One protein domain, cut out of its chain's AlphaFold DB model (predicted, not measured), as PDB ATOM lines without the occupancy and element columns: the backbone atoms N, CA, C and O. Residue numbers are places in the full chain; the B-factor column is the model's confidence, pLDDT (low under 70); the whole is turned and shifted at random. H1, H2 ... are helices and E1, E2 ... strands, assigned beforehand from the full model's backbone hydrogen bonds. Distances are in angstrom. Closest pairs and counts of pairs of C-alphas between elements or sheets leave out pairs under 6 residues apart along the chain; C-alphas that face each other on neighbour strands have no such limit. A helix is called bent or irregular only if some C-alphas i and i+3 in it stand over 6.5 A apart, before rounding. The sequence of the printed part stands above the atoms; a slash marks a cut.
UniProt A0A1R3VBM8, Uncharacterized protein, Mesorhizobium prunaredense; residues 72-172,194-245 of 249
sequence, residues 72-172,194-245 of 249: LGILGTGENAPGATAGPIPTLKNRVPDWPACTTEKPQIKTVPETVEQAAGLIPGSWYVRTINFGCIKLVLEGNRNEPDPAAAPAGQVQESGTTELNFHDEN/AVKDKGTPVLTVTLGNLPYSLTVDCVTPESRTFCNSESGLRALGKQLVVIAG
ATOM      1  N   LEU A  72     202.332 153.863 263.890       83.06
ATOM      2  CA  LEU A  72     200.985 154.383 263.543       83.06
ATOM      3  C   LEU A  72     200.854 155.856 263.936       83.06
ATOM      4  O   LEU A  72     201.495 156.324 264.880       83.06
ATOM      5  N   GLY A  73     200.004 156.536 263.091       83.19
ATOM      6  CA  GLY A  73     199.589 157.924 263.389       83.19
ATOM      7  C   GLY A  73     198.087 158.091 263.150       83.19
ATOM      8  O   GLY A  73     197.354 157.115 262.973       83.19
ATOM      9  N   ILE A  74     197.621 159.408 263.340       82.88
ATOM     10  CA  ILE A  74     196.178 159.674 263.118       82.88
ATOM     11  C   ILE A  74     196.021 160.643 261.939       82.88
ATOM     12  O   ILE A  74     196.680 161.685 261.872       82.88
ATOM     13  N   LEU A  75     195.175 160.169 261.027       75.62
ATOM     14  CA  LEU A  75     194.891 161.047 259.873       75.62
ATOM     15  C   LEU A  75     194.208 162.343 260.324       75.62
ATOM     16  O   LEU A  75     193.335 162.335 261.195       75.62
ATOM     17  N   GLY A  76     194.640 163.525 259.854       67.25
ATOM     18  CA  GLY A  76     193.933 164.786 260.220       67.25
ATOM     19  C   GLY A  76     194.723 165.584 261.242       67.25
ATOM     20  O   GLY A  76     194.282 166.661 261.645       67.25
ATOM     21  N   THR A  77     195.911 164.990 261.692       71.56
ATOM     22  CA  THR A  77     196.764 165.733 262.647       71.56
ATOM     23  C   THR A  77     198.020 166.240 261.939       71.56
ATOM     24  O   THR A  77     198.962 166.694 262.591       71.56
ATOM     25  N   GLY A  78     197.833 166.340 260.513       65.31
ATOM     26  CA  GLY A  78     199.025 166.815 259.767       65.31
ATOM     27  C   GLY A  78     199.984 165.672 259.432       65.31
ATOM     28  O   GLY A  78     201.031 165.917 258.829       65.31
ATOM     29  N   GLU A  79     199.571 164.439 259.846       67.25
ATOM     30  CA  GLU A  79     200.366 163.227 259.560       67.25
ATOM     31  C   GLU A  79     199.825 162.535 258.301       67.25
ATOM     32  O   GLU A  79     198.637 162.623 257.983       67.25
ATOM     33  N   ASN A  80     200.842 162.136 257.468       59.34
ATOM     34  CA  ASN A  80     200.311 161.482 256.245       59.34
ATOM     35  C   ASN A  80     200.888 160.066 256.114       59.34
ATOM     36  O   ASN A  80     201.997 159.785 256.570       59.34
ATOM     37  N   ALA A  81     199.926 159.237 255.632       58.91
ATOM     38  CA  ALA A  81     200.407 157.887 255.262       58.91
ATOM     39  C   ALA A  81     201.445 157.967 254.129       58.91
ATOM     40  O   ALA A  81     201.448 158.908 253.331       58.91
ATOM     41  N   PRO A  82     202.469 157.031 254.224       54.88
ATOM     42  CA  PRO A  82     203.429 156.986 253.108       54.88
ATOM     43  C   PRO A  82     202.724 156.794 251.758       54.88
ATOM     44  O   PRO A  82     201.844 155.940 251.615       54.88
ATOM     45  N   GLY A  83     202.962 157.882 250.778       49.91
ATOM     46  CA  GLY A  83     202.388 157.693 249.418       49.91
ATOM     47  C   GLY A  83     201.054 158.425 249.264       49.91
ATOM     48  O   GLY A  83     200.408 158.297 248.221       49.91
ATOM     49  N   ALA A  84     200.539 159.102 250.423       53.69
ATOM     50  CA  ALA A  84     199.252 159.829 250.336       53.69
ATOM     51  C   ALA A  84     199.430 161.152 249.572       53.69
ATOM     52  O   ALA A  84     200.489 161.782 249.623       53.69
ATOM     53  N   THR A  85     198.622 161.281 248.329       46.44
ATOM     54  CA  THR A  85     198.610 162.507 247.490       46.44
ATOM     55  C   THR A  85     197.977 163.671 248.266       46.44
ATOM     56  O   THR A  85     197.133 163.472 249.142       46.44
ATOM     57  N   ALA A  86     198.663 164.828 248.417       43.38
ATOM     58  CA  ALA A  86     198.522 166.178 249.001       43.38
ATOM     59  C   ALA A  86     197.102 166.724 248.815       43.38
ATOM     60  O   ALA A  86     196.689 167.076 247.708       43.38
ATOM     61  N   GLY A  87     195.988 165.883 249.098       53.59
ATOM     62  CA  GLY A  87     194.675 166.564 249.110       53.59
ATOM     63  C   GLY A  87     194.310 167.006 250.534       53.59
ATOM     64  O   GLY A  87     195.053 166.773 251.489       53.59
ATOM     65  N   PRO A  88     193.271 168.005 250.637       54.00
ATOM     66  CA  PRO A  88     192.933 168.499 251.981       54.00
ATOM     67  C   PRO A  88     192.431 167.366 252.894       54.00
ATOM     68  O   PRO A  88     191.625 166.529 252.482       54.00
ATOM     69  N   ILE A  89     193.260 167.025 253.902       59.75
ATOM     70  CA  ILE A  89     192.828 165.983 254.862       59.75
ATOM     71  C   ILE A  89     191.853 166.625 255.870       59.75
ATOM     72  O   ILE A  89     192.180 167.608 256.539       59.75
ATOM     73  N   PRO A  90     190.516 166.184 255.782       60.69
ATOM     74  CA  PRO A  90     189.515 166.739 256.704       60.69
ATOM     75  C   PRO A  90     189.929 166.558 258.175       60.69
ATOM     76  O   PRO A  90     190.681 165.639 258.513       60.69
ATOM     77  N   THR A  91     189.666 167.594 259.084       74.81
ATOM     78  CA  THR A  91     190.012 167.577 260.524       74.81
ATOM     79  C   THR A  91     189.246 166.456 261.247       74.81
ATOM     80  O   THR A  91     188.275 165.908 260.722       74.81
ATOM     81  N   LEU A  92     189.795 165.957 262.300       81.31
ATOM     82  CA  LEU A  92     189.206 164.849 263.089       81.31
ATOM     83  C   LEU A  92     187.788 165.194 263.543       81.31
ATOM     84  O   LEU A  92     186.934 164.307 263.615       81.31
ATOM     85  N   LYS A  93     187.583 166.424 263.732       84.69
ATOM     86  CA  LYS A  93     186.240 166.843 264.197       84.69
ATOM     87  C   LYS A  93     185.155 166.463 263.185       84.69
ATOM     88  O   LYS A  93     184.027 166.165 263.581       84.69
ATOM     89  N   ASN A  94     185.495 166.372 261.990       84.19
ATOM     90  CA  ASN A  94     184.477 166.064 260.962       84.19
ATOM     91  C   ASN A  94     184.335 164.551 260.757       84.19
ATOM     92  O   ASN A  94     183.319 164.100 260.224       84.19
ATOM     93  N   ARG A  95     185.140 163.795 261.337       83.94
ATOM     94  CA  ARG A  95     185.115 162.346 261.018       83.94
ATOM     95  C   ARG A  95     184.823 161.537 262.282       83.94
ATOM     96  O   ARG A  95     184.424 160.375 262.188       83.94
ATOM     97  N   VAL A  96     185.005 162.237 263.416       88.94
ATOM     98  CA  VAL A  96     184.824 161.472 264.664       88.94
ATOM     99  C   VAL A  96     183.665 162.116 265.442       88.94
ATOM    100  O   VAL A  96     183.741 163.272 265.863       88.94
ATOM    101  N   PRO A  97     182.631 161.356 265.551       89.38
ATOM    102  CA  PRO A  97     181.478 161.891 266.293       89.38
ATOM    103  C   PRO A  97     181.837 162.204 267.754       89.38
ATOM    104  O   PRO A  97     182.632 161.496 268.378       89.38
ATOM    105  N   ASP A  98     181.308 163.268 268.259       89.69
ATOM    106  CA  ASP A  98     181.443 163.672 269.677       89.69
ATOM    107  C   ASP A  98     182.886 164.070 270.003       89.69
ATOM    108  O   ASP A  98     183.332 163.933 271.144       89.69
ATOM    109  N   TRP A  99     183.602 164.377 268.833       91.06
ATOM    110  CA  TRP A  99     184.956 164.897 269.092       91.06
ATOM    111  C   TRP A  99     184.872 166.197 269.915       91.06
ATOM    112  O   TRP A  99     184.082 167.094 269.610       91.06
ATOM    113  N   PRO A 100     185.664 166.236 271.028       90.06
ATOM    114  CA  PRO A 100     185.474 167.349 271.970       90.06
ATOM    115  C   PRO A 100     185.870 168.697 271.353       90.06
ATOM    116  O   PRO A 100     186.859 168.796 270.621       90.06
ATOM    117  N   ALA A 101     185.103 169.732 271.697       89.81
ATOM    118  CA  ALA A 101     185.360 171.087 271.144       89.81
ATOM    119  C   ALA A 101     186.630 171.689 271.757       89.81
ATOM    120  O   ALA A 101     187.229 172.590 271.164       89.81
ATOM    121  N   CYS A 102     187.004 171.189 272.911       87.44
ATOM    122  CA  CYS A 102     188.153 171.781 273.635       87.44
ATOM    123  C   CYS A 102     189.481 171.299 273.044       87.44
ATOM    124  O   CYS A 102     190.546 171.696 273.519       87.44
ATOM    125  N   THR A 103     189.385 170.519 271.917       90.12
ATOM    126  CA  THR A 103     190.645 170.025 271.323       90.12
ATOM    127  C   THR A 103     191.239 171.087 270.392       90.12
ATOM    128  O   THR A 103     190.529 171.960 269.887       90.12
ATOM    129  N   THR A 104     192.588 170.970 270.356       87.62
ATOM    130  CA  THR A 104     193.273 171.911 269.440       87.62
ATOM    131  C   THR A 104     193.423 171.264 268.055       87.62
ATOM    132  O   THR A 104     193.463 170.039 267.923       87.62
ATOM    133  N   GLU A 105     193.485 172.124 266.993       79.94
ATOM    134  CA  GLU A 105     193.594 171.626 265.597       79.94
ATOM    135  C   GLU A 105     195.033 171.219 265.273       79.94
ATOM    136  O   GLU A 105     195.255 170.426 264.356       79.94
ATOM    137  N   LYS A 106     195.993 171.753 266.113       82.69
ATOM    138  CA  LYS A 106     197.406 171.351 265.906       82.69
ATOM    139  C   LYS A 106     197.946 170.690 267.178       82.69
ATOM    140  O   LYS A 106     198.534 171.351 268.037       82.69
ATOM    141  N   PRO A 107     197.808 169.432 267.281       85.44
ATOM    142  CA  PRO A 107     198.224 168.755 268.519       85.44
ATOM    143  C   PRO A 107     199.749 168.628 268.621       85.44
ATOM    144  O   PRO A 107     200.458 168.712 267.615       85.44
ATOM    145  N   GLN A 108     200.181 168.567 269.842       86.50
ATOM    146  CA  GLN A 108     201.609 168.256 270.061       86.50
ATOM    147  C   GLN A 108     201.858 166.744 269.974       86.50
ATOM    148  O   GLN A 108     201.218 165.948 270.664       86.50
ATOM    149  N   ILE A 109     202.895 166.400 269.144       85.88
ATOM    150  CA  ILE A 109     203.100 164.956 268.894       85.88
ATOM    151  C   ILE A 109     204.545 164.604 269.263       85.88
ATOM    152  O   ILE A 109     205.491 165.292 268.873       85.88
ATOM    153  N   LYS A 110     204.581 163.529 270.010       85.31
ATOM    154  CA  LYS A 110     205.927 163.047 270.374       85.31
ATOM    155  C   LYS A 110     205.994 161.523 270.208       85.31
ATOM    156  O   LYS A 110     205.106 160.790 270.647       85.31
ATOM    157  N   THR A 111     207.180 161.110 269.492       84.56
ATOM    158  CA  THR A 111     207.373 159.651 269.331       84.56
ATOM    159  C   THR A 111     208.723 159.242 269.926       84.56
ATOM    160  O   THR A 111     209.760 159.838 269.631       84.56
ATOM    161  N   VAL A 112     208.654 158.212 270.778       82.44
ATOM    162  CA  VAL A 112     209.877 157.668 271.389       82.44
ATOM    163  C   VAL A 112     210.030 156.194 270.979       82.44
ATOM    164  O   VAL A 112     209.052 155.448 270.901       82.44
ATOM    165  N   PRO A 113     211.265 155.864 270.681       74.56
ATOM    166  CA  PRO A 113     212.505 156.617 270.958       74.56
ATOM    167  C   PRO A 113     212.797 157.653 269.869       74.56
ATOM    168  O   PRO A 113     212.374 157.504 268.720       74.56
ATOM    169  N   GLU A 114     213.554 158.764 270.315       75.19
ATOM    170  CA  GLU A 114     213.904 159.835 269.349       75.19
ATOM    171  C   GLU A 114     215.325 159.649 268.813       75.19
ATOM    172  O   GLU A 114     215.655 160.189 267.755       75.19
ATOM    173  N   THR A 115     216.039 158.812 269.628       67.31
ATOM    174  CA  THR A 115     217.430 158.537 269.210       67.31
ATOM    175  C   THR A 115     217.704 157.031 269.304       67.31
ATOM    176  O   THR A 115     216.940 156.281 269.914       67.31
ATOM    177  N   VAL A 116     218.766 156.638 268.677       60.09
ATOM    178  CA  VAL A 116     219.148 155.203 268.664       60.09
ATOM    179  C   VAL A 116     219.531 154.767 270.086       60.09
ATOM    180  O   VAL A 116     219.269 153.624 270.468       60.09
ATOM    181  N   GLU A 117     220.061 155.629 270.901       62.91
ATOM    182  CA  GLU A 117     220.446 155.299 272.298       62.91
ATOM    183  C   GLU A 117     219.200 155.065 273.163       62.91
ATOM    184  O   GLU A 117     219.200 154.160 274.000       62.91
ATOM    185  N   GLN A 118     218.177 155.867 272.901       62.97
ATOM    186  CA  GLN A 118     216.904 155.678 273.632       62.97
ATOM    187  C   GLN A 118     216.209 154.380 273.204       62.97
ATOM    188  O   GLN A 118     215.589 153.715 274.037       62.97
ATOM    189  N   ALA A 119     216.428 154.112 271.937       57.34
ATOM    190  CA  ALA A 119     215.818 152.859 271.436       57.34
ATOM    191  C   ALA A 119     216.461 151.643 272.102       57.34
ATOM    192  O   ALA A 119     215.773 150.653 272.364       57.34
ATOM    193  N   ALA A 120     217.748 151.666 272.363       53.72
ATOM    194  CA  ALA A 120     218.482 150.544 272.986       53.72
ATOM    195  C   ALA A 120     218.038 150.337 274.438       53.72
ATOM    196  O   ALA A 120     218.149 149.225 274.960       53.72
ATOM    197  N   GLY A 121     217.341 151.375 275.070       48.97
ATOM    198  CA  GLY A 121     216.945 151.336 276.496       48.97
ATOM    199  C   GLY A 121     215.456 151.027 276.661       48.97
ATOM    200  O   GLY A 121     214.957 151.030 277.788       48.97
ATOM    201  N   LEU A 122     214.644 150.786 275.554       55.03
ATOM    202  CA  LEU A 122     213.191 150.584 275.693       55.03
ATOM    203  C   LEU A 122     212.922 149.186 276.268       55.03
ATOM    204  O   LEU A 122     213.725 148.264 276.100       55.03
ATOM    205  N   ILE A 123     211.951 149.126 277.286       50.81
ATOM    206  CA  ILE A 123     211.471 147.908 277.970       50.81
ATOM    207  C   ILE A 123     211.133 146.828 276.925       50.81
ATOM    208  O   ILE A 123     210.593 147.121 275.856       50.81
ATOM    209  N   PRO A 124     211.697 145.578 277.076       42.12
ATOM    210  CA  PRO A 124     211.419 144.430 276.197       42.12
ATOM    211  C   PRO A 124     209.908 144.197 276.028       42.12
ATOM    212  O   PRO A 124     209.140 144.287 276.989       42.12
ATOM    213  N   GLY A 125     209.292 144.828 274.867       49.88
ATOM    214  CA  GLY A 125     207.865 144.534 274.592       49.88
ATOM    215  C   GLY A 125     207.192 145.711 273.883       49.88
ATOM    216  O   GLY A 125     206.230 145.511 273.139       49.88
ATOM    217  N   SER A 126     207.629 147.079 273.981       64.62
ATOM    218  CA  SER A 126     207.149 148.191 273.127       64.62
ATOM    219  C   SER A 126     208.308 148.741 272.282       64.62
ATOM    220  O   SER A 126     209.414 148.956 272.779       64.62
ATOM    221  N   TRP A 127     208.048 148.682 270.908       71.06
ATOM    222  CA  TRP A 127     209.180 149.178 270.083       71.06
ATOM    223  C   TRP A 127     209.030 150.674 269.794       71.06
ATOM    224  O   TRP A 127     209.985 151.310 269.341       71.06
ATOM    225  N   TYR A 128     207.710 151.237 270.262       80.81
ATOM    226  CA  TYR A 128     207.640 152.713 270.246       80.81
ATOM    227  C   TYR A 128     206.400 153.172 271.014       80.81
ATOM    228  O   TYR A 128     205.472 152.393 271.244       80.81
ATOM    229  N   VAL A 129     206.554 154.404 271.528       83.12
ATOM    230  CA  VAL A 129     205.379 155.095 272.096       83.12
ATOM    231  C   VAL A 129     205.234 156.471 271.432       83.12
ATOM    232  O   VAL A 129     206.208 157.209 271.269       83.12
ATOM    233  N   ARG A 130     203.957 156.605 271.132       86.75
ATOM    234  CA  ARG A 130     203.658 157.893 270.479       86.75
ATOM    235  C   ARG A 130     202.525 158.587 271.239       86.75
ATOM    236  O   ARG A 130     201.466 158.004 271.482       86.75
ATOM    237  N   THR A 131     202.859 159.874 271.584       86.38
ATOM    238  CA  THR A 131     201.831 160.649 272.311       86.38
ATOM    239  C   THR A 131     201.348 161.832 271.460       86.38
ATOM    240  O   THR A 131     202.148 162.578 270.889       86.38
ATOM    241  N   ILE A 132     200.004 161.883 271.351       88.75
ATOM    242  CA  ILE A 132     199.389 163.030 270.650       88.75
ATOM    243  C   ILE A 132     198.514 163.810 271.642       88.75
ATOM    244  O   ILE A 132     197.508 163.303 272.145       88.75
ATOM    245  N   ASN A 133     198.914 165.033 271.838       88.75
ATOM    246  CA  ASN A 133     198.223 165.859 272.845       88.75
ATOM    247  C   ASN A 133     197.375 166.956 272.183       88.75
ATOM    248  O   ASN A 133     197.904 167.901 271.595       88.75
ATOM    249  N   PHE A 134     196.029 166.798 272.427       90.31
ATOM    250  CA  PHE A 134     195.093 167.778 271.824       90.31
ATOM    251  C   PHE A 134     194.637 168.792 272.876       90.31
ATOM    252  O   PHE A 134     193.734 169.591 272.619       90.31
ATOM    253  N   GLY A 135     195.364 168.818 274.000       89.50
ATOM    254  CA  GLY A 135     194.986 169.768 275.067       89.50
ATOM    255  C   GLY A 135     194.103 169.067 276.106       89.50
ATOM    256  O   GLY A 135     194.576 168.726 277.192       89.50
ATOM    257  N   CYS A 136     192.847 168.759 275.680       87.12
ATOM    258  CA  CYS A 136     191.920 168.211 276.696       87.12
ATOM    259  C   CYS A 136     191.752 166.700 276.508       87.12
ATOM    260  O   CYS A 136     191.109 166.044 277.330       87.12
ATOM    261  N   ILE A 137     192.394 166.193 275.443       90.25
ATOM    262  CA  ILE A 137     192.488 164.732 275.259       90.25
ATOM    263  C   ILE A 137     193.937 164.393 274.893       90.25
ATOM    264  O   ILE A 137     194.590 165.111 274.131       90.25
ATOM    265  N   LYS A 138     194.365 163.317 275.541       89.19
ATOM    266  CA  LYS A 138     195.699 162.805 275.191       89.19
ATOM    267  C   LYS A 138     195.586 161.366 274.671       89.19
ATOM    268  O   LYS A 138     194.900 160.526 275.258       89.19
ATOM    269  N   LEU A 139     196.295 161.208 273.521       89.94
ATOM    270  CA  LEU A 139     196.276 159.851 272.937       89.94
ATOM    271  C   LEU A 139     197.681 159.248 273.032       89.94
ATOM    272  O   LEU A 139     198.681 159.904 272.731       89.94
ATOM    273  N   VAL A 140     197.636 158.058 273.550       86.38
ATOM    274  CA  VAL A 140     198.941 157.372 273.619       86.38
ATOM    275  C   VAL A 140     198.869 156.084 272.786       86.38
ATOM    276  O   VAL A 140     198.105 155.166 273.089       86.38
ATOM    277  N   LEU A 141     199.784 156.097 271.724       86.56
ATOM    278  CA  LEU A 141     199.849 154.924 270.825       86.56
ATOM    279  C   LEU A 141     201.134 154.136 271.107       86.56
ATOM    280  O   LEU A 141     202.231 154.698 271.154       86.56
ATOM    281  N   GLU A 142     200.842 152.884 271.206       82.44
ATOM    282  CA  GLU A 142     202.022 152.054 271.528       82.44
ATOM    283  C   GLU A 142     202.054 150.838 270.599       82.44
ATOM    284  O   GLU A 142     201.027 150.210 270.332       82.44
ATOM    285  N   GLY A 143     203.336 150.578 270.039       76.62
ATOM    286  CA  GLY A 143     203.564 149.307 269.317       76.62
ATOM    287  C   GLY A 143     204.277 148.290 270.215       76.62
ATOM    288  O   GLY A 143     205.327 148.579 270.793       76.62
ATOM    289  N   ASN A 144     203.568 147.159 270.629       67.75
ATOM    290  CA  ASN A 144     204.132 146.179 271.578       67.75
ATOM    291  C   ASN A 144     204.548 144.887 270.846       67.75
ATOM    292  O   ASN A 144     203.783 144.328 270.058       67.75
ATOM    293  N   ARG A 145     205.838 144.371 271.128       55.62
ATOM    294  CA  ARG A 145     206.429 143.143 270.573       55.62
ATOM    295  C   ARG A 145     206.124 141.943 271.471       55.62
ATOM    296  O   ARG A 145     206.061 140.813 270.983       55.62
ATOM    297  N   ASN A 146     205.500 142.081 272.683       47.78
ATOM    298  CA  ASN A 146     205.404 140.904 273.569       47.78
ATOM    299  C   ASN A 146     204.071 140.928 274.319       47.78
ATOM    300  O   ASN A 146     203.702 139.934 274.947       47.78
ATOM    301  N   GLU A 147     202.881 141.260 273.636       49.88
ATOM    302  CA  GLU A 147     201.568 140.982 274.250       49.88
ATOM    303  C   GLU A 147     200.755 142.283 274.376       49.88
ATOM    304  O   GLU A 147     201.277 143.328 274.772       49.88
ATOM    305  N   PRO A 148     199.575 142.343 273.735       47.72
ATOM    306  CA  PRO A 148     198.655 143.475 273.947       47.72
ATOM    307  C   PRO A 148     198.374 143.708 275.439       47.72
ATOM    308  O   PRO A 148     198.660 142.852 276.278       47.72
ATOM    309  N   ASP A 149     198.582 144.854 276.061       45.94
ATOM    310  CA  ASP A 149     198.079 145.176 277.412       45.94
ATOM    311  C   ASP A 149     197.117 144.088 277.928       45.94
ATOM    312  O   ASP A 149     196.253 143.600 277.196       45.94
ATOM    313  N   PRO A 150     197.415 143.432 279.138       42.56
ATOM    314  CA  PRO A 150     196.581 142.362 279.715       42.56
ATOM    315  C   PRO A 150     195.090 142.731 279.697       42.56
ATOM    316  O   PRO A 150     194.244 141.835 279.647       42.56
ATOM    317  N   ALA A 151     194.759 144.030 279.584       46.69
ATOM    318  CA  ALA A 151     193.356 144.473 279.435       46.69
ATOM    319  C   ALA A 151     192.856 144.279 278.000       46.69
ATOM    320  O   ALA A 151     191.650 144.355 277.754       46.69
ATOM    321  N   ALA A 152     193.740 144.105 277.062       42.34
ATOM    322  CA  ALA A 152     193.524 144.028 275.596       42.34
ATOM    323  C   ALA A 152     193.692 142.588 275.114       42.34
ATOM    324  O   ALA A 152     193.444 142.295 273.941       42.34
ATOM    325  N   ALA A 153     193.903 141.479 276.075       44.44
ATOM    326  CA  ALA A 153     194.228 140.148 275.503       44.44
ATOM    327  C   ALA A 153     192.968 139.276 275.519       44.44
ATOM    328  O   ALA A 153     192.401 138.986 276.576       44.44
ATOM    329  N   PRO A 154     192.161 139.121 274.419       43.22
ATOM    330  CA  PRO A 154     191.201 138.006 274.499       43.22
ATOM    331  C   PRO A 154     191.859 136.665 274.136       43.22
ATOM    332  O   PRO A 154     192.916 136.629 273.500       43.22
ATOM    333  N   ALA A 155     191.924 135.700 275.094       40.75
ATOM    334  CA  ALA A 155     192.164 134.243 275.145       40.75
ATOM    335  C   ALA A 155     192.136 133.618 273.745       40.75
ATOM    336  O   ALA A 155     191.221 133.856 272.953       40.75
ATOM    337  N   GLY A 156     193.276 133.693 272.947       43.41
ATOM    338  CA  GLY A 156     193.550 132.528 272.068       43.41
ATOM    339  C   GLY A 156     192.914 132.708 270.683       43.41
ATOM    340  O   GLY A 156     192.928 131.770 269.884       43.41
ATOM    341  N   GLN A 157     192.707 133.980 270.067       43.09
ATOM    342  CA  GLN A 157     192.130 134.026 268.698       43.09
ATOM    343  C   GLN A 157     193.043 134.863 267.795       43.09
ATOM    344  O   GLN A 157     193.620 135.867 268.219       43.09
ATOM    345  N   VAL A 158     193.804 134.261 266.869       47.81
ATOM    346  CA  VAL A 158     194.480 134.912 265.720       47.81
ATOM    347  C   VAL A 158     193.589 136.031 265.154       47.81
ATOM    348  O   VAL A 158     192.432 135.809 264.786       47.81
ATOM    349  N   GLN A 159     193.866 137.292 265.564       49.12
ATOM    350  CA  GLN A 159     193.024 138.430 265.122       49.12
ATOM    351  C   GLN A 159     193.461 138.902 263.729       49.12
ATOM    352  O   GLN A 159     194.648 138.895 263.395       49.12
ATOM    353  N   GLU A 160     192.496 138.880 262.688       51.50
ATOM    354  CA  GLU A 160     192.712 139.403 261.319       51.50
ATOM    355  C   GLU A 160     193.134 140.879 261.349       51.50
ATOM    356  O   GLU A 160     192.781 141.626 262.265       51.50
ATOM    357  N   SER A 161     194.186 141.180 260.588       50.69
ATOM    358  CA  SER A 161     194.643 142.581 260.432       50.69
ATOM    359  C   SER A 161     193.463 143.536 260.215       50.69
ATOM    360  O   SER A 161     192.486 143.198 259.543       50.69
ATOM    361  N   GLY A 162     193.470 144.642 261.036       49.03
ATOM    362  CA  GLY A 162     192.432 145.671 260.814       49.03
ATOM    363  C   GLY A 162     191.307 145.540 261.836       49.03
ATOM    364  O   GLY A 162     190.330 146.288 261.765       49.03
ATOM    365  N   THR A 163     191.505 144.513 262.826       57.75
ATOM    366  CA  THR A 163     190.470 144.408 263.874       57.75
ATOM    367  C   THR A 163     190.754 145.411 265.000       57.75
ATOM    368  O   THR A 163     191.908 145.678 265.344       57.75
ATOM    369  N   THR A 164     189.677 146.179 265.247       60.84
ATOM    370  CA  THR A 164     189.786 147.137 266.371       60.84
ATOM    371  C   THR A 164     188.881 146.665 267.521       60.84
ATOM    372  O   THR A 164     187.713 146.328 267.317       60.84
ATOM    373  N   GLU A 165     189.565 146.327 268.607       66.56
ATOM    374  CA  GLU A 165     188.771 145.997 269.816       66.56
ATOM    375  C   GLU A 165     188.818 147.143 270.833       66.56
ATOM    376  O   GLU A 165     189.863 147.757 271.058       66.56
ATOM    377  N   LEU A 166     187.613 147.411 271.361       71.06
ATOM    378  CA  LEU A 166     187.516 148.539 272.314       71.06
ATOM    379  C   LEU A 166     187.270 147.987 273.726       71.06
ATOM    380  O   LEU A 166     186.389 147.152 273.939       71.06
ATOM    381  N   ASN A 167     188.223 148.355 274.574       71.38
ATOM    382  CA  ASN A 167     188.047 148.000 275.999       71.38
ATOM    383  C   ASN A 167     188.101 149.248 276.888       71.38
ATOM    384  O   ASN A 167     188.729 150.251 276.545       71.38
ATOM    385  N   PHE A 168     187.281 149.113 278.007       61.91
ATOM    386  CA  PHE A 168     187.310 150.245 278.965       61.91
ATOM    387  C   PHE A 168     187.987 149.788 280.261       61.91
ATOM    388  O   PHE A 168     187.730 148.694 280.768       61.91
ATOM    389  N   HIS A 169     189.011 150.530 280.629       63.25
ATOM    390  CA  HIS A 169     189.538 150.296 281.989       63.25
ATOM    391  C   HIS A 169     188.693 151.022 283.049       63.25
ATOM    392  O   HIS A 169     188.474 152.234 282.973       63.25
ATOM    393  N   ASP A 170     187.942 150.093 283.744       54.69
ATOM    394  CA  ASP A 170     186.986 150.656 284.727       54.69
ATOM    395  C   ASP A 170     187.747 151.223 285.940       54.69
ATOM    396  O   ASP A 170     188.362 150.485 286.711       54.69
ATOM    397  N   GLU A 171     187.996 152.495 286.022       46.75
ATOM    398  CA  GLU A 171     188.639 153.070 287.227       46.75
ATOM    399  C   GLU A 171     187.671 153.045 288.412       46.75
ATOM    400  O   GLU A 171     188.080 153.309 289.545       46.75
ATOM    401  N   ASN A 172     186.377 152.684 288.169       48.00
ATOM    402  CA  ASN A 172     185.408 152.586 289.285       48.00
ATOM    403  C   ASN A 172     185.021 151.131 289.553       48.00
ATOM    404  O   ASN A 172     183.930 150.858 290.057       48.00
ATOM    405  N   ALA A 194     175.535 161.402 289.258       58.84
ATOM    406  CA  ALA A 194     176.849 161.122 288.635       58.84
ATOM    407  C   ALA A 194     176.708 159.970 287.630       58.84
ATOM    408  O   ALA A 194     175.905 159.052 287.816       58.84
ATOM    409  N   VAL A 195     177.074 160.278 286.355       61.94
ATOM    410  CA  VAL A 195     177.030 159.242 285.301       61.94
ATOM    411  C   VAL A 195     178.330 158.420 285.371       61.94
ATOM    412  O   VAL A 195     179.380 158.918 285.783       61.94
ATOM    413  N   LYS A 196     178.078 157.017 285.168       63.22
ATOM    414  CA  LYS A 196     179.261 156.124 285.197       63.22
ATOM    415  C   LYS A 196     180.328 156.577 284.196       63.22
ATOM    416  O   LYS A 196     180.042 156.818 283.022       63.22
ATOM    417  N   ASP A 197     181.555 156.914 284.780       63.81
ATOM    418  CA  ASP A 197     182.769 157.047 283.951       63.81
ATOM    419  C   ASP A 197     183.292 155.665 283.522       63.81
ATOM    420  O   ASP A 197     183.509 154.777 284.349       63.81
ATOM    421  N   LYS A 198     183.051 155.341 282.230       63.62
ATOM    422  CA  LYS A 198     183.479 153.998 281.753       63.62
ATOM    423  C   LYS A 198     185.003 153.859 281.812       63.62
ATOM    424  O   LYS A 198     185.535 152.783 281.527       63.62
ATOM    425  N   GLY A 199     185.648 154.897 282.498       66.00
ATOM    426  CA  GLY A 199     187.107 154.791 282.679       66.00
ATOM    427  C   GLY A 199     187.877 155.097 281.390       66.00
ATOM    428  O   GLY A 199     187.381 155.792 280.500       66.00
ATOM    429  N   THR A 200     189.214 154.836 281.418       75.75
ATOM    430  CA  THR A 200     190.097 155.161 280.281       75.75
ATOM    431  C   THR A 200     189.948 154.095 279.177       75.75
ATOM    432  O   THR A 200     190.172 152.905 279.403       75.75
ATOM    433  N   PRO A 201     189.445 154.591 277.973       76.00
ATOM    434  CA  PRO A 201     189.264 153.646 276.861       76.00
ATOM    435  C   PRO A 201     190.607 153.249 276.226       76.00
ATOM    436  O   PRO A 201     191.505 154.080 276.071       76.00
ATOM    437  N   VAL A 202     190.648 151.973 275.965       81.06
ATOM    438  CA  VAL A 202     191.830 151.490 275.217       81.06
ATOM    439  C   VAL A 202     191.364 150.739 273.962       81.06
ATOM    440  O   VAL A 202     190.518 149.843 274.028       81.06
ATOM    441  N   LEU A 203     191.936 151.257 272.821       77.00
ATOM    442  CA  LEU A 203     191.661 150.546 271.552       77.00
ATOM    443  C   LEU A 203     192.870 149.692 271.155       77.00
ATOM    444  O   LEU A 203     194.012 150.157 271.162       77.00
ATOM    445  N   THR A 204     192.442 148.413 270.935       77.44
ATOM    446  CA  THR A 204     193.514 147.537 270.410       77.44
ATOM    447  C   THR A 204     193.353 147.344 268.892       77.44
ATOM    448  O   THR A 204     192.261 147.061 268.395       77.44
ATOM    449  N   VAL A 205     194.561 147.616 268.366       73.69
ATOM    450  CA  VAL A 205     194.545 147.498 266.894       73.69
ATOM    451  C   VAL A 205     195.619 146.477 266.493       73.69
ATOM    452  O   VAL A 205     196.734 146.478 267.020       73.69
ATOM    453  N   THR A 206     195.085 145.579 265.663       68.44
ATOM    454  CA  THR A 206     196.067 144.598 265.162       68.44
ATOM    455  C   THR A 206     196.347 144.849 263.670       68.44
ATOM    456  O   THR A 206     195.426 144.991 262.863       68.44
ATOM    457  N   LEU A 207     197.648 145.030 263.443       66.06
ATOM    458  CA  LEU A 207     198.100 145.123 262.042       66.06
ATOM    459  C   LEU A 207     198.977 143.899 261.711       66.06
ATOM    460  O   LEU A 207     200.145 143.826 262.102       66.06
ATOM    461  N   GLY A 208     198.483 142.955 260.826       63.56
ATOM    462  CA  GLY A 208     199.182 141.651 260.668       63.56
ATOM    463  C   GLY A 208     199.316 140.958 262.016       63.56
ATOM    464  O   GLY A 208     198.318 140.668 262.679       63.56
ATOM    465  N   ASN A 209     200.633 140.733 262.505       61.25
ATOM    466  CA  ASN A 209     200.889 140.055 263.801       61.25
ATOM    467  C   ASN A 209     201.367 141.053 264.861       61.25
ATOM    468  O   ASN A 209     201.788 140.648 265.946       61.25
ATOM    469  N   LEU A 210     201.233 142.297 264.401       68.12
ATOM    470  CA  LEU A 210     201.755 143.293 265.358       68.12
ATOM    471  C   LEU A 210     200.580 143.918 266.120       68.12
ATOM    472  O   LEU A 210     199.644 144.456 265.523       68.12
ATOM    473  N   PRO A 211     200.656 143.868 267.418       73.00
ATOM    474  CA  PRO A 211     199.606 144.516 268.219       73.00
ATOM    475  C   PRO A 211     199.976 145.967 268.574       73.00
ATOM    476  O   PRO A 211     201.136 146.274 268.862       73.00
ATOM    477  N   TYR A 212     198.802 146.776 268.409       77.44
ATOM    478  CA  TYR A 212     198.950 148.189 268.815       77.44
ATOM    479  C   TYR A 212     197.872 148.527 269.847       77.44
ATOM    480  O   TYR A 212     196.795 147.926 269.865       77.44
ATOM    481  N   SER A 213     198.277 149.387 270.747       81.25
ATOM    482  CA  SER A 213     197.229 149.880 271.667       81.25
ATOM    483  C   SER A 213     197.156 151.410 271.632       81.25
ATOM    484  O   SER A 213     198.175 152.098 271.551       81.25
ATOM    485  N   LEU A 214     195.909 151.795 271.556       84.62
ATOM    486  CA  LEU A 214     195.646 153.243 271.630       84.62
ATOM    487  C   LEU A 214     194.879 153.540 272.922       84.62
ATOM    488  O   LEU A 214     193.743 153.099 273.107       84.62
ATOM    489  N   THR A 215     195.563 154.272 273.790       85.56
ATOM    490  CA  THR A 215     194.899 154.730 275.029       85.56
ATOM    491  C   THR A 215     194.410 156.179 274.878       85.56
ATOM    492  O   THR A 215     195.144 157.058 274.421       85.56
ATOM    493  N   VAL A 216     193.138 156.317 275.258       86.50
ATOM    494  CA  VAL A 216     192.548 157.670 275.150       86.50
ATOM    495  C   VAL A 216     192.355 158.217 276.571       86.50
ATOM    496  O   VAL A 216     191.601 157.663 277.375       86.50
ATOM    497  N   ASP A 217     193.135 159.303 276.779       85.38
ATOM    498  CA  ASP A 217     193.028 159.948 278.105       85.38
ATOM    499  C   ASP A 217     192.264 161.278 278.012       85.38
ATOM    500  O   ASP A 217     192.732 162.243 277.404       85.38
ATOM    501  N   CYS A 218     191.068 161.249 278.675       84.94
ATOM    502  CA  CYS A 218     190.279 162.502 278.725       84.94
ATOM    503  C   CYS A 218     190.646 163.294 279.988       84.94
ATOM    504  O   CYS A 218     190.383 162.860 281.112       84.94
ATOM    505  N   VAL A 219     191.333 164.406 279.796       79.50
ATOM    506  CA  VAL A 219     192.029 165.136 280.884       79.50
ATOM    507  C   VAL A 219     191.055 166.121 281.539       79.50
ATOM    508  O   VAL A 219     191.176 166.400 282.734       79.50
ATOM    509  N   THR A 220     190.048 166.476 280.690       79.50
ATOM    510  CA  THR A 220     189.099 167.444 281.280       79.50
ATOM    511  C   THR A 220     187.689 166.842 281.264       79.50
ATOM    512  O   THR A 220     187.405 165.906 280.514       79.50
ATOM    513  N   PRO A 221     186.750 167.425 282.115       78.50
ATOM    514  CA  PRO A 221     185.379 166.889 282.177       78.50
ATOM    515  C   PRO A 221     184.648 167.042 280.834       78.50
ATOM    516  O   PRO A 221     183.825 166.189 280.491       78.50
ATOM    517  N   GLU A 222     184.893 168.045 280.070       82.25
ATOM    518  CA  GLU A 222     184.200 168.295 278.781       82.25
ATOM    519  C   GLU A 222     184.530 167.203 277.755       82.25
ATOM    520  O   GLU A 222     183.744 166.972 276.834       82.25
ATOM    521  N   SER A 223     185.676 166.502 277.899       85.19
ATOM    522  CA  SER A 223     186.092 165.481 276.910       85.19
ATOM    523  C   SER A 223     185.577 164.095 277.302       85.19
ATOM    524  O   SER A 223     185.686 163.150 276.518       85.19
ATOM    525  N   ARG A 224     184.807 164.099 278.446       83.88
ATOM    526  CA  ARG A 224     184.392 162.777 278.970       83.88
ATOM    527  C   ARG A 224     183.250 162.205 278.127       83.88
ATOM    528  O   ARG A 224     183.130 160.983 278.007       83.88
ATOM    529  N   THR A 225     182.476 163.131 277.599       85.75
ATOM    530  CA  THR A 225     181.397 162.624 276.721       85.75
ATOM    531  C   THR A 225     181.976 161.795 275.566       85.75
ATOM    532  O   THR A 225     181.415 160.752 275.221       85.75
ATOM    533  N   PHE A 226     183.056 162.283 275.047       89.31
ATOM    534  CA  PHE A 226     183.681 161.509 273.950       89.31
ATOM    535  C   PHE A 226     184.227 160.172 274.463       89.31
ATOM    536  O   PHE A 226     184.014 159.139 273.826       89.31
ATOM    537  N   CYS A 227     184.885 160.091 275.593       84.81
ATOM    538  CA  CYS A 227     185.496 158.852 276.110       84.81
ATOM    539  C   CYS A 227     184.418 157.822 276.474       84.81
ATOM    540  O   CYS A 227     184.707 156.625 276.536       84.81
ATOM    541  N   ASN A 228     183.255 158.345 276.575       84.31
ATOM    542  CA  ASN A 228     182.176 157.382 276.886       84.31
ATOM    543  C   ASN A 228     181.408 156.994 275.622       84.31
ATOM    544  O   ASN A 228     180.506 156.157 275.684       84.31
ATOM    545  N   SER A 229     181.860 157.659 274.537       86.12
ATOM    546  CA  SER A 229     181.126 157.392 273.285       86.12
ATOM    547  C   SER A 229     181.829 156.272 272.500       86.12
ATOM    548  O   SER A 229     182.895 156.473 271.915       86.12
ATOM    549  N   GLU A 230     181.129 155.112 272.457       84.81
ATOM    550  CA  GLU A 230     181.746 153.976 271.725       84.81
ATOM    551  C   GLU A 230     181.825 154.278 270.225       84.81
ATOM    552  O   GLU A 230     182.827 153.950 269.587       84.81
ATOM    553  N   SER A 231     180.775 154.876 269.692       84.56
ATOM    554  CA  SER A 231     180.796 155.207 268.247       84.56
ATOM    555  C   SER A 231     181.919 156.201 267.919       84.56
ATOM    556  O   SER A 231     182.559 156.077 266.873       84.56
ATOM    557  N   GLY A 232     182.131 157.167 268.840       86.69
ATOM    558  CA  GLY A 232     183.241 158.129 268.620       86.69
ATOM    559  C   GLY A 232     184.613 157.435 268.682       86.69
ATOM    560  O   GLY A 232     185.470 157.688 267.834       86.69
ATOM    561  N   LEU A 233     184.727 156.545 269.678       87.62
ATOM    562  CA  LEU A 233     186.032 155.873 269.871       87.62
ATOM    563  C   LEU A 233     186.309 154.910 268.714       87.62
ATOM    564  O   LEU A 233     187.449 154.820 268.252       87.62
ATOM    565  N   ARG A 234     185.315 154.219 268.230       83.31
ATOM    566  CA  ARG A 234     185.534 153.344 267.056       83.31
ATOM    567  C   ARG A 234     185.864 154.164 265.807       83.31
ATOM    568  O   ARG A 234     186.716 153.754 265.015       83.31
ATOM    569  N   ALA A 235     185.123 155.312 265.657       84.50
ATOM    570  CA  ALA A 235     185.447 156.182 264.501       84.50
ATOM    571  C   ALA A 235     186.886 156.710 264.593       84.50
ATOM    572  O   ALA A 235     187.545 156.880 263.564       84.50
ATOM    573  N   LEU A 236     187.306 156.949 265.875       86.69
ATOM    574  CA  LEU A 236     188.711 157.385 266.050       86.69
ATOM    575  C   LEU A 236     189.670 156.275 265.613       86.69
ATOM    576  O   LEU A 236     190.669 156.559 264.948       86.69
ATOM    577  N   GLY A 237     189.369 155.059 265.990       82.88
ATOM    578  CA  GLY A 237     190.217 153.934 265.551       82.88
ATOM    579  C   GLY A 237     190.331 153.863 264.027       82.88
ATOM    580  O   GLY A 237     191.393 153.511 263.508       82.88
ATOM    581  N   LYS A 238     189.296 154.288 263.303       81.31
ATOM    582  CA  LYS A 238     189.314 154.221 261.823       81.31
ATOM    583  C   LYS A 238     190.219 155.308 261.232       81.31
ATOM    584  O   LYS A 238     190.540 155.259 260.042       81.31
ATOM    585  N   GLN A 239     190.609 156.130 262.146       82.00
ATOM    586  CA  GLN A 239     191.466 157.216 261.610       82.00
ATOM    587  C   GLN A 239     192.947 156.850 261.732       82.00
ATOM    588  O   GLN A 239     193.807 157.603 261.270       82.00
ATOM    589  N   LEU A 240     193.251 155.671 262.283       81.94
ATOM    590  CA  LEU A 240     194.667 155.282 262.437       81.94
ATOM    591  C   LEU A 240     195.249 154.884 261.075       81.94
ATOM    592  O   LEU A 240     194.600 154.204 260.278       81.94
ATOM    593  N   VAL A 241     196.567 155.422 260.921       77.38
ATOM    594  CA  VAL A 241     197.228 155.127 259.630       77.38
ATOM    595  C   VAL A 241     198.721 154.908 259.905       77.38
ATOM    596  O   VAL A 241     199.262 155.379 260.908       77.38
ATOM    597  N   VAL A 242     199.310 154.110 258.957       76.06
ATOM    598  CA  VAL A 242     200.773 153.926 259.077       76.06
ATOM    599  C   VAL A 242     201.480 155.185 258.545       76.06
ATOM    600  O   VAL A 242     201.242 155.622 257.417       76.06
ATOM    601  N   ILE A 243     202.483 155.714 259.382       75.06
ATOM    602  CA  ILE A 243     203.101 157.006 258.953       75.06
ATOM    603  C   ILE A 243     204.613 156.817 258.838       75.06
ATOM    604  O   ILE A 243     205.305 157.706 258.337       75.06
ATOM    605  N   ALA A 244     205.105 155.683 259.396       73.88
ATOM    606  CA  ALA A 244     206.550 155.387 259.273       73.88
ATOM    607  C   ALA A 244     206.767 153.876 259.421       73.88
ATOM    608  O   ALA A 244     205.836 153.126 259.724       73.88
ATOM    609  N   GLY A 245     208.039 153.392 259.056       70.69
ATOM    610  CA  GLY A 245     208.329 151.933 259.098       70.69
ATOM    611  C   GLY A 245     208.595 151.398 257.689       70.69
ATOM    612  O   GLY A 245     207.767 151.549 256.788       70.69
TER     613      GLY A 245
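What this domain is: This is residues 72 to 172 and 194 to 245 of the 249 residues of an uncharacterized protein of Mesorhizobium prunaredense (UniProt A0A1R3VBM8). A twisted wall of six antiparallel strands has its one face partly covered by a small ribbon of two strands, E1 and E8, and by the helices H3 and H4, which make a corner where they meet. The wall and the ribbon form a sandwich, two sheets only partly face to face, the strands of the one at 46 degrees to those of the other, and the small helix H2, between E2 and E3 in the chain, only grazes the wall with residues 118 to 120. The 153 printed residues hold four named helices and eight named strands in the order E1 H1 E2 H2 E3 E4 E5 E6 E7 H3 H4 E8, and the large sheet runs E2 E3 E4 E7 E6 E5. The class is mixed, helices and strands, with under half of the residues, 76, in named elements. The whole is compact, with a radius of gyration of the C-alphas of 15.5 A and spans of 43 by 41 by 30 A.

How they stand to each other: E1, residues 72 to 74, is the antiparallel neighbour of E8, residues 240 to 244, with N 73 and O 241 at 2.6 A. H1, residues 92 to 95, is not on the large sheet. That sheet has E2, residues 108 to 112, as one edge strand; its neighbour is E3, residues 126 to 133, with N 110 and O 131 at 2.8 A. H2, residues 116 to 120, only grazes the sheet with residues 118 to 120. E3 forms a hairpin with E4, residues 137 to 144, with N 130 and O 141 at 2.6 A. The other edge strand is E5, residues 164 to 169, antiparallel to E6, residues 200 to 207, with N 202 and O 167 at 2.6 A. E6 forms a hairpin with E7, residues 210 to 218, with N 212 and O 205 at 2.5 A. E7 and E4 are antiparallel neighbours, with N 140 and O 215 at 2.8 A. E1 and E3 are near each other, with 7 pairs of C-alphas within 10 A. H3, residues 221 to 227, and H4, residues 230 to 237, are on the same face of the sheet, making two layers, helices on one face of a sheet. H3, at a height over the sheet of 6.1 A, is over none of the strands, but only just, with 2 of its 7 C-alphas falling on E7; the closest C-alphas of H3 and E7, Arg 224 and Cys 218, are 5.9 A apart. H4, at a height of 9.2 A, is over E6 and runs slantwise to it, at 44 degrees on the local plane. H3 and H4 touch only at the corner, and only just, with 3 pairs of C-alphas within 8 A, about perpendicular at 79 degrees; the closest, Phe 226 and Gly 232, are 6.3 A apart. H1 and H4 are close but not clearly touching, Arg 95 and Ala 235 being closest with C-alphas 7.1 A apart. H2 and H4 have every O i to N i+4 pair within hydrogen-bond range, H3 has 1 of 3 beside 3 of 4 O i to N i+3 pairs, and H1 is too short for an i+4 pair.

Where its parts are: E1 begins at C-alpha 72, (200.985, 154.383, 263.543). E3 is 19.8 A long from first to last C-alpha, E4 22.2 A, E5 15.9 A and E6 22.3 A. E7, the longest strand by residues, spans 26.1 A from C-alpha 210 at (201.755, 143.293, 265.358). H3 is 10.1 A long and only just irregular, C-alphas 222 and 225 being 6.7 A apart; H4 is 10.5 A long. E8 ends at C-alpha 244, (206.550, 155.387, 259.273).

The domain as a whole: The C-alphas farthest apart, those of Val 116 and Ala 194, are 47.1 A apart. Residues 173 to 193 are not printed, and C-alphas 172 and 194 across this cut, which falls in the link from E5 to E6, are 12.1 A apart. The links E1 to H1, H1 to E2 and E4 to E5 are long. The mean pLDDT of the printed part is 71.3, and 64 residues are under 70, among them residues 78 to 90, 115 to 126 and 144 to 165.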